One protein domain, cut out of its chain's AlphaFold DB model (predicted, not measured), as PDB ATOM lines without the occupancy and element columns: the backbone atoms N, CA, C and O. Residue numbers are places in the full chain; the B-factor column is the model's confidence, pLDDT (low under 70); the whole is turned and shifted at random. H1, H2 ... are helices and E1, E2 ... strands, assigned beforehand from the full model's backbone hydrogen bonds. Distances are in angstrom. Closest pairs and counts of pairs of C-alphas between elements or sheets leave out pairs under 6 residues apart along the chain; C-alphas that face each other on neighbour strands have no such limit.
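This is residues 56 to 118 of the 516 residues of an uncharacterized protein of Tetrapisispora blattae (strain ATCC 34711 / CBS 6284 / DSM 70876 / NBRC 10599 / NRRL Y-10934 / UCD 77-7) (UniProt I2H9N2). A small sheet of three strands, E2, E1 and E3, makes one side of this model, and two short helices, H1 and H2, form an arch that reaches the sheet only with H1's residues 75 to 78 and H2's residues 88 to 89. From the end of H2 a long stretch with no named element, residues 90 to 110, loops round to E3, and within it residues 95 to 96 pair with residues 102 to 103, antiparallel. The 63 printed residues include two named helices and three named strands, in the order E1, E2, H1, H2, E3; the sheet, E2 E1 E3, is mixed. The class is mixed, helices and strands, though under half of the residues, 28 of 63, are in named elements. The whole is compact, with a radius of gyration of the C-alphas of 11.0 A, and rounded, spanning 31 by 26 by 22 A.

E1, residues 61 to 66, is the inner strand. E2, residues 69 to 74, is its antiparallel neighbour at 153 degrees, and the two form a hairpin; N 64 and O 71 are within hydrogen-bond range at 2.8 A, as are N 73 and O 62 at 3.0 A. H1, residues 75 to 79, only grazes the sheet with residues 75 to 78; its closest C-alphas to E1 are those of Arg 75 and Leu 61, 6.3 A apart. H2, residues 83 to 89, is close to H1 but not clearly touching, the closest C-alphas being those of Leu 78 and Leu 86 at 8.0 A. H2 is only just on the sheet, with 5 pairs of C-alphas within 10 A, and only grazes it with residues 88 to 89. E3, residues 111 to 114, is parallel to E1 at 37 degrees, with N 65 and O 112 within hydrogen-bond range at 2.8 A. The closest C-alphas of H2 and E3 are those of Leu 89 and Ile 114, 7.0 A apart. In H1 and H2 every O i to N i+4 pair is within hydrogen-bond range.

E1 begins at C-alpha 61, (57.964, 40.088, -179.309), and is 15.7 A long. E2 is 16.7 A long, H1 6.0 A and H2 10.0 A; H2 begins at C-alpha 83, (73.960, 35.788, -168.843). E3, 9.6 A long, ends at C-alpha 114, (72.723, 47.629, -180.586).

The two C-alphas farthest apart are those of Ser 56 and Asp 116, 31.2 A. The printed part has no cut. The link from H2 to E3, 21 residues, is long; the other links are tight. Mean pLDDT of the printed part is 84.6, and residues 56 to 59 are under 70.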
ATOM      1  N   SER A  56      48.561  38.013-177.057       46.12
ATOM      2  CA  SER A  56      49.503  37.526-176.043       46.12
ATOM      3  C   SER A  56      50.923  37.320-176.602       46.12
ATOM      4  O   SER A  56      51.907  37.704-175.961       46.12
ATOM      5  N   TYR A  57      51.058  36.816-177.839       47.94
ATOM      6  CA  TYR A  57      52.367  36.668-178.497       47.94
ATOM      7  C   TYR A  57      52.987  38.016-178.899       47.94
ATOM      8  O   TYR A  57      54.207  38.174-178.808       47.94
ATOM      9  N   GLY A  58      52.166  39.001-179.288       47.41
ATOM     10  CA  GLY A  58      52.624  40.349-179.646       47.41
ATOM     11  C   GLY A  58      53.284  41.096-178.482       47.41
ATOM     12  O   GLY A  58      54.294  41.765-178.677       47.41
ATOM     13  N   ASN A  59      52.798  40.897-177.253       55.50
ATOM     14  CA  ASN A  59      53.367  41.502-176.037       55.50
ATOM     15  C   ASN A  59      54.696  40.871-175.574       55.50
ATOM     16  O   ASN A  59      55.327  41.360-174.628       55.50
ATOM     17  N   SER A  60      55.117  39.782-176.220       76.00
ATOM     18  CA  SER A  60      56.379  39.092-175.945       76.00
ATOM     19  C   SER A  60      57.409  39.280-177.061       76.00
ATOM     20  O   SER A  60      58.563  38.897-176.879       76.00
ATOM     21  N   LEU A  61      57.037  39.866-178.204       87.12
ATOM     22  CA  LEU A  61      57.964  40.088-179.309       87.12
ATOM     23  C   LEU A  61      58.819  41.332-179.047       87.12
ATOM     24  O   LEU A  61      58.308  42.410-178.759       87.12
ATOM     25  N   ILE A  62      60.132  41.167-179.152       89.38
ATOM     26  CA  ILE A  62      61.133  42.214-178.984       89.38
ATOM     27  C   ILE A  62      61.746  42.487-180.355       89.38
ATOM     28  O   ILE A  62      62.233  41.566-181.020       89.38
ATOM     29  N   HIS A  63      61.733  43.754-180.761       91.56
ATOM     30  CA  HIS A  63      62.408  44.228-181.962       91.56
ATOM     31  C   HIS A  63      63.841  44.642-181.617       91.56
ATOM     32  O   HIS A  63      64.072  45.565-180.838       91.56
ATOM     33  N   LEU A  64      64.810  43.919-182.174       92.44
ATOM     34  CA  LEU A  64      66.234  44.202-182.033       92.44
ATOM     35  C   LEU A  64      66.763  44.779-183.343       92.44
ATOM     36  O   LEU A  64      66.605  44.169-184.397       92.44
ATOM     37  N   ASN A  65      67.450  45.910-183.274       93.25
ATOM     38  CA  ASN A  65      68.212  46.472-184.378       93.25
ATOM     39  C   ASN A  65      69.702  46.373-184.065       93.25
ATOM     40  O   ASN A  65      70.227  47.099-183.224       93.25
ATOM     41  N   ILE A  66      70.379  45.450-184.745       92.94
ATOM     42  CA  ILE A  66      71.806  45.183-184.592       92.94
ATOM     43  C   ILE A  66      72.517  45.737-185.823       92.94
ATOM     44  O   ILE A  66      72.412  45.159-186.901       92.94
ATOM     45  N   GLN A  67      73.249  46.842-185.669       89.62
ATOM     46  CA  GLN A  67      73.971  47.496-186.772       89.62
ATOM     47  C   GLN A  67      73.097  47.746-188.019       89.62
ATOM     48  O   GLN A  67      73.515  47.457-189.138       89.62
ATOM     49  N   GLU A  68      71.884  48.278-187.824       90.56
ATOM     50  CA  GLU A  68      70.881  48.549-188.874       90.56
ATOM     51  C   GLU A  68      70.242  47.282-189.485       90.56
ATOM     52  O   GLU A  68      69.532  47.356-190.488       90.56
ATOM     53  N   VAL A  69      70.459  46.108-188.881       93.56
ATOM     54  CA  VAL A  69      69.786  44.855-189.246       93.56
ATOM     55  C   VAL A  69      68.722  44.522-188.207       93.56
ATOM     56  O   VAL A  69      69.011  44.366-187.019       93.56
ATOM     57  N   HIS A  70      67.479  44.390-188.665       93.12
ATOM     58  CA  HIS A  70      66.328  44.172-187.797       93.12
ATOM     59  C   HIS A  70      66.043  42.679-187.582       93.12
ATOM     60  O   HIS A  70      65.878  41.913-188.533       93.12
ATOM     61  N   TYR A  71      65.910  42.293-186.316       93.75
ATOM     62  CA  TYR A  71      65.544  40.961-185.855       93.75
ATOM     63  C   TYR A  71      64.335  41.041-184.921       93.75
ATOM     64  O   TYR A  71      64.182  41.990-184.153       93.75
ATOM     65  N   PHE A  72      63.495  40.012-184.956       91.88
ATOM     66  CA  PHE A  72      62.349  39.874-184.063       91.88
ATOM     67  C   PHE A  72      62.500  38.577-183.274       91.88
ATOM     68  O   PHE A  72      62.644  37.506-183.862       91.88
ATOM     69  N   ILE A  73      62.501  38.680-181.947       90.69
ATOM     70  CA  ILE A  73      62.720  37.553-181.034       90.69
ATOM     71  C   ILE A  73      61.722  37.613-179.885       90.69
ATOM     72  O   ILE A  73      61.349  38.697-179.447       90.69
ATOM     73  N   THR A  74      61.277  36.467-179.372       89.44
ATOM     74  CA  THR A  74      60.409  36.472-178.188       89.44
ATOM     75  C   THR A  74      61.213  36.721-176.910       89.44
ATOM     76  O   THR A  74      62.393  36.368-176.813       89.44
ATOM     77  N   ARG A  75      60.573  37.285-175.880       86.31
ATOM     78  CA  ARG A  75      61.186  37.488-174.562       86.31
ATOM     79  C   ARG A  75      61.744  36.183-174.003       86.31
ATOM     80  O   ARG A  75      62.854  36.184-173.485       86.31
ATOM     81  N   ASP A  76      61.022  35.077-174.155       85.94
ATOM     82  CA  ASP A  76      61.447  33.771-173.641       85.94
ATOM     83  C   ASP A  76      62.687  33.238-174.365       85.94
ATOM     84  O   ASP A  76      63.599  32.721-173.724       85.94
ATOM     85  N   GLN A  77      62.767  33.416-175.689       88.44
ATOM     86  CA  GLN A  77      63.956  33.054-176.466       88.44
ATOM     87  C   GLN A  77      65.168  33.886-176.045       88.44
ATOM     88  O   GLN A  77      66.263  33.345-175.897       88.44
ATOM     89  N   LEU A  78      64.971  35.186-175.802       89.00
ATOM     90  CA  LEU A  78      66.030  36.064-175.322       89.00
ATOM     91  C   LEU A  78      66.482  35.676-173.904       89.00
ATOM     92  O   LEU A  78      67.677  35.568-173.653       89.00
ATOM     93  N   MET A  79      65.543  35.415-172.990       85.69
ATOM     94  CA  MET A  79      65.832  35.033-171.599       85.69
ATOM     95  C   MET A  79      66.384  33.609-171.453       85.69
ATOM     96  O   MET A  79      66.942  33.277-170.410       85.69
ATOM     97  N   ALA A  80      66.257  32.764-172.477       86.88
ATOM     98  CA  ALA A  80      66.902  31.457-172.499       86.88
ATOM     99  C   ALA A  80      68.404  31.519-172.824       86.88
ATOM    100  O   ALA A  80      69.130  30.540-172.599       86.88
ATOM    101  N   LEU A  81      68.883  32.649-173.357       91.12
ATOM    102  CA  LEU A  81      70.310  32.870-173.531       91.12
ATOM    103  C   LEU A  81      70.994  33.030-172.162       91.12
ATOM    104  O   LEU A  81      70.439  33.640-171.249       91.12
ATOM    105  N   PRO A  82      72.226  32.524-172.011       90.12
ATOM    106  CA  PRO A  82      72.983  32.648-170.785       90.12
ATOM    107  C   PRO A  82      73.401  34.098-170.551       90.12
ATOM    108  O   PRO A  82      73.561  34.887-171.491       90.12
ATOM    109  N   GLU A  83      73.644  34.429-169.284       87.06
ATOM    110  CA  GLU A  83      73.960  35.788-168.843       87.06
ATOM    111  C   GLU A  83      75.160  36.366-169.606       87.06
ATOM    112  O   GLU A  83      75.143  37.533-169.991       87.06
ATOM    113  N   SER A  84      76.183  35.556-169.911       87.75
ATOM    114  CA  SER A  84      77.344  36.043-170.664       87.75
ATOM    115  C   SER A  84      77.013  36.534-172.075       87.75
ATOM    116  O   SER A  84      77.641  37.494-172.518       87.75
ATOM    117  N   LEU A  85      76.044  35.924-172.769       90.69
ATOM    118  CA  LEU A  85      75.613  36.370-174.099       90.69
ATOM    119  C   LEU A  85      74.729  37.611-174.003       90.69
ATOM    120  O   LEU A  85      74.904  38.543-174.785       90.69
ATOM    121  N   LEU A  86      73.844  37.663-173.005       90.62
ATOM    122  CA  LEU A  86      73.025  38.846-172.744       90.62
ATOM    123  C   LEU A  86      73.883  40.066-172.407       90.62
ATOM    124  O   LEU A  86      73.605  41.148-172.904       90.62
ATOM    125  N   LEU A  87      74.973  39.893-171.656       87.75
ATOM    126  CA  LEU A  87      75.939  40.961-171.382       87.75
ATOM    127  C   LEU A  87      76.736  41.396-172.622       87.75
ATOM    128  O   LEU A  87      77.272  42.500-172.633       87.75
ATOM    129  N   CYS A  88      76.844  40.552-173.653       85.94
ATOM    130  CA  CYS A  88      77.454  40.953-174.925       85.94
ATOM    131  C   CYS A  88      76.490  41.786-175.777       85.94
ATOM    132  O   CYS A  88      76.926  42.719-176.440       85.94
ATOM    133  N   LEU A  89      75.198  41.449-175.754       88.31
ATOM    134  CA  LEU A  89      74.155  42.191-176.468       88.31
ATOM    135  C   LEU A  89      73.792  43.499-175.749       88.31
ATOM    136  O   LEU A  89      73.601  44.529-176.387       88.31
ATOM    137  N   PHE A  90      73.749  43.463-174.415       89.75
ATOM    138  CA  PHE A  90      73.364  44.570-173.543       89.75
ATOM    139  C   PHE A  90      74.438  44.789-172.463       89.75
ATOM    140  O   PHE A  90      74.258  44.384-171.311       89.75
ATOM    141  N   PRO A  91      75.560  45.461-172.788       81.75
ATOM    142  CA  PRO A  91      76.673  45.663-171.853       81.75
ATOM    143  C   PRO A  91      76.277  46.351-170.542       81.75
ATOM    144  O   PRO A  91      76.859  46.090-169.492       81.75
ATOM    145  N   SER A  92      75.277  47.233-170.594       80.94
ATOM    146  CA  SER A  92      74.753  47.953-169.429       80.94
ATOM    147  C   SER A  92      73.599  47.229-168.724       80.94
ATOM    148  O   SER A  92      73.092  47.739-167.728       80.94
ATOM    149  N   GLY A  93      73.162  46.072-169.233       82.06
ATOM    150  CA  GLY A  93      71.995  45.345-168.724       82.06
ATOM    151  C   GLY A  93      70.663  46.076-168.931       82.06
ATOM    152  O   GLY A  93      69.683  45.750-168.269       82.06
ATOM    153  N   VAL A  94      70.631  47.076-169.815       84.88
ATOM    154  CA  VAL A  94      69.445  47.879-170.139       84.88
ATOM    155  C   VAL A  94      69.252  47.956-171.649       84.88
ATOM    156  O   VAL A  94      70.224  47.893-172.404       84.88
ATOM    157  N   PHE A  95      68.001  48.118-172.077       88.56
ATOM    158  CA  PHE A  95      67.664  48.364-173.475       88.56
ATOM    159  C   PHE A  95      67.848  49.840-173.812       88.56
ATOM    160  O   PHE A  95      67.473  50.715-173.024       88.56
ATOM    161  N   LEU A  96      68.438  50.105-174.974       88.44
ATOM    162  CA  LEU A  96      68.711  51.444-175.475       88.44
ATOM    163  C   LEU A  96      67.981  51.642-176.801       88.44
ATOM    164  O   LEU A  96      67.988  50.748-177.642       88.44
ATOM    165  N   ASP A  97      67.375  52.809-176.975       87.50
ATOM    166  CA  ASP A  97      66.842  53.262-178.263       87.50
ATOM    167  C   ASP A  97      67.979  53.795-179.163       87.50
ATOM    168  O   ASP A  97      69.107  54.008-178.702       87.50
ATOM    169  N   ARG A  98      67.690  54.096-180.433       87.38
ATOM    170  CA  ARG A  98      68.627  54.672-181.415       87.38
ATOM    171  C   ARG A  98      69.313  55.949-180.922       87.38
ATOM    172  O   ARG A  98      70.455  56.231-181.278       87.38
ATOM    173  N   ASN A  99      68.635  56.702-180.058       85.31
ATOM    174  CA  ASN A  99      69.145  57.938-179.466       85.31
ATOM    175  C   ASN A  99      69.955  57.705-178.173       85.31
ATOM    176  O   ASN A  99      70.386  58.668-177.539       85.31
ATOM    177  N   GLY A 100      70.143  56.450-177.751       81.81
ATOM    178  CA  GLY A 100      70.836  56.078-176.514       81.81
ATOM    179  C   GLY A 100      70.008  56.289-175.242       81.81
ATOM    180  O   GLY A 100      70.563  56.309-174.143       81.81
ATOM    181  N   GLN A 101      68.691  56.471-175.364       85.25
ATOM    182  CA  GLN A 101      67.800  56.597-174.214       85.25
ATOM    183  C   GLN A 101      67.441  55.214-173.661       85.25
ATOM    184  O   GLN A 101      67.181  54.282-174.416       85.25
ATOM    185  N   ILE A 102      67.414  55.097-172.334       86.62
ATOM    186  CA  ILE A 102      67.056  53.852-171.651       86.62
ATOM    187  C   ILE A 102      65.558  53.591-171.814       86.62
ATOM    188  O   ILE A 102      64.734  54.408-171.395       86.62
ATOM    189  N   ILE A 103      65.221  52.424-172.356       83.69
ATOM    190  CA  ILE A 103      63.851  51.926-172.460       83.69
ATOM    191  C   ILE A 103      63.557  51.109-171.199       83.69
ATOM    192  O   ILE A 103      64.187  50.083-170.945       83.69
ATOM    193  N   THR A 104      62.619  51.577-170.375       77.69
ATOM    194  CA  THR A 104      62.246  50.898-169.120       77.69
ATOM    195  C   THR A 104      61.122  49.885-169.308       77.69
ATOM    196  O   THR A 104      61.148  48.829-168.682       77.69
ATOM    197  N   ASN A 105      60.159  50.184-170.182       78.44
ATOM    198  CA  ASN A 105      59.053  49.301-170.534       78.44
ATOM    199  C   ASN A 105      59.061  49.105-172.048       78.44
ATOM    200  O   ASN A 105      58.697  50.022-172.772       78.44
ATOM    201  N   LEU A 106      59.483  47.923-172.500       78.62
ATOM    202  CA  LEU A 106      59.419  47.543-173.910       78.62
ATOM    203  C   LEU A 106      57.962  47.445-174.357       78.62
ATOM    204  O   LEU A 106      57.220  46.588-173.867       78.62
ATOM    205  N   THR A 107      57.576  48.291-175.300       77.31
ATOM    206  CA  THR A 107      56.366  48.114-176.098       77.31
ATOM    207  C   THR A 107      56.707  47.398-177.412       77.31
ATOM    208  O   THR A 107      57.854  47.452-177.854       77.31
ATOM    209  N   PRO A 108      55.742  46.736-178.078       72.12
ATOM    210  CA  PRO A 108      55.994  46.036-179.346       72.12
ATOM    211  C   PRO A 108      56.461  46.942-180.498       72.12
ATOM    212  O   PRO A 108      56.942  46.442-181.511       72.12
ATOM    213  N   ASN A 109      56.295  48.260-180.354       78.06
ATOM    214  CA  ASN A 109      56.720  49.256-181.336       78.06
ATOM    215  C   ASN A 109      58.113  49.830-181.040       78.06
ATOM    216  O   ASN A 109      58.623  50.595-181.856       78.06
ATOM    217  N   ASP A 110      58.693  49.522-179.875       84.94
ATOM    218  CA  ASP A 110      59.999  50.041-179.491       84.94
ATOM    219  C   ASP A 110      61.113  49.221-180.137       84.94
ATOM    220  O   ASP A 110      61.098  47.989-180.126       84.94
ATOM    221  N   GLU A 111      62.111  49.929-180.648       88.81
ATOM    222  CA  GLU A 111      63.290  49.357-181.275       88.81
ATOM    223  C   GLU A 111      64.465  49.384-180.295       88.81
ATOM    224  O   GLU A 111      64.873  50.439-179.808       88.81
ATOM    225  N   VAL A 112      65.043  48.217-180.009       90.62
ATOM    226  CA  VAL A 112      66.257  48.126-179.193       90.62
ATOM    227  C   VAL A 112      67.478  48.185-180.099       90.62
ATOM    228  O   VAL A 112      67.758  47.235-180.830       90.62
ATOM    229  N   TYR A 113      68.227  49.277-180.024       91.12
ATOM    230  CA  TYR A 113      69.381  49.528-180.875       91.12
ATOM    231  C   TYR A 113      70.694  49.042-180.241       91.12
ATOM    232  O   TYR A 113      71.032  49.392-179.108       91.12
ATOM    233  N   ILE A 114      71.455  48.245-180.994       90.44
ATOM    234  CA  ILE A 114      72.723  47.629-180.586       90.44
ATOM    235  C   ILE A 114      73.808  47.998-181.610       90.44
ATOM    236  O   ILE A 114      73.781  47.552-182.760       90.44
ATOM    237  N   THR A 115      74.795  48.796-181.187       84.44
ATOM    238  CA  THR A 115      75.896  49.276-182.050       84.44
ATOM    239  C   THR A 115      77.095  48.332-182.077       84.44
ATOM    240  O   THR A 115      77.677  48.067-183.132       84.44
ATOM    241  N   ASP A 116      77.461  47.805-180.909       84.88
ATOM    242  CA  ASP A 116      78.765  47.180-180.665       84.88
ATOM    243  C   ASP A 116      78.694  45.643-180.772       84.88
ATOM    244  O   ASP A 116      79.434  44.924-180.101       84.88
ATOM    245  N   PHE A 117      77.792  45.114-181.609       90.12
ATOM    246  CA  PHE A 117      77.612  43.674-181.792       90.12
ATOM    247  C   PHE A 117      77.436  43.298-183.273       90.12
ATOM    248  O   PHE A 117      76.573  43.869-183.934       90.12
ATOM    249  N   PRO A 118      78.205  42.336-183.821       91.38
ATOM    250  CA  PRO A 118      78.063  41.939-185.223       91.38
ATOM    251  C   PRO A 118      76.772  41.136-185.488       91.38
ATOM    252  O   PRO A 118      76.534  40.143-184.792       91.38
TER     253      PRO A 118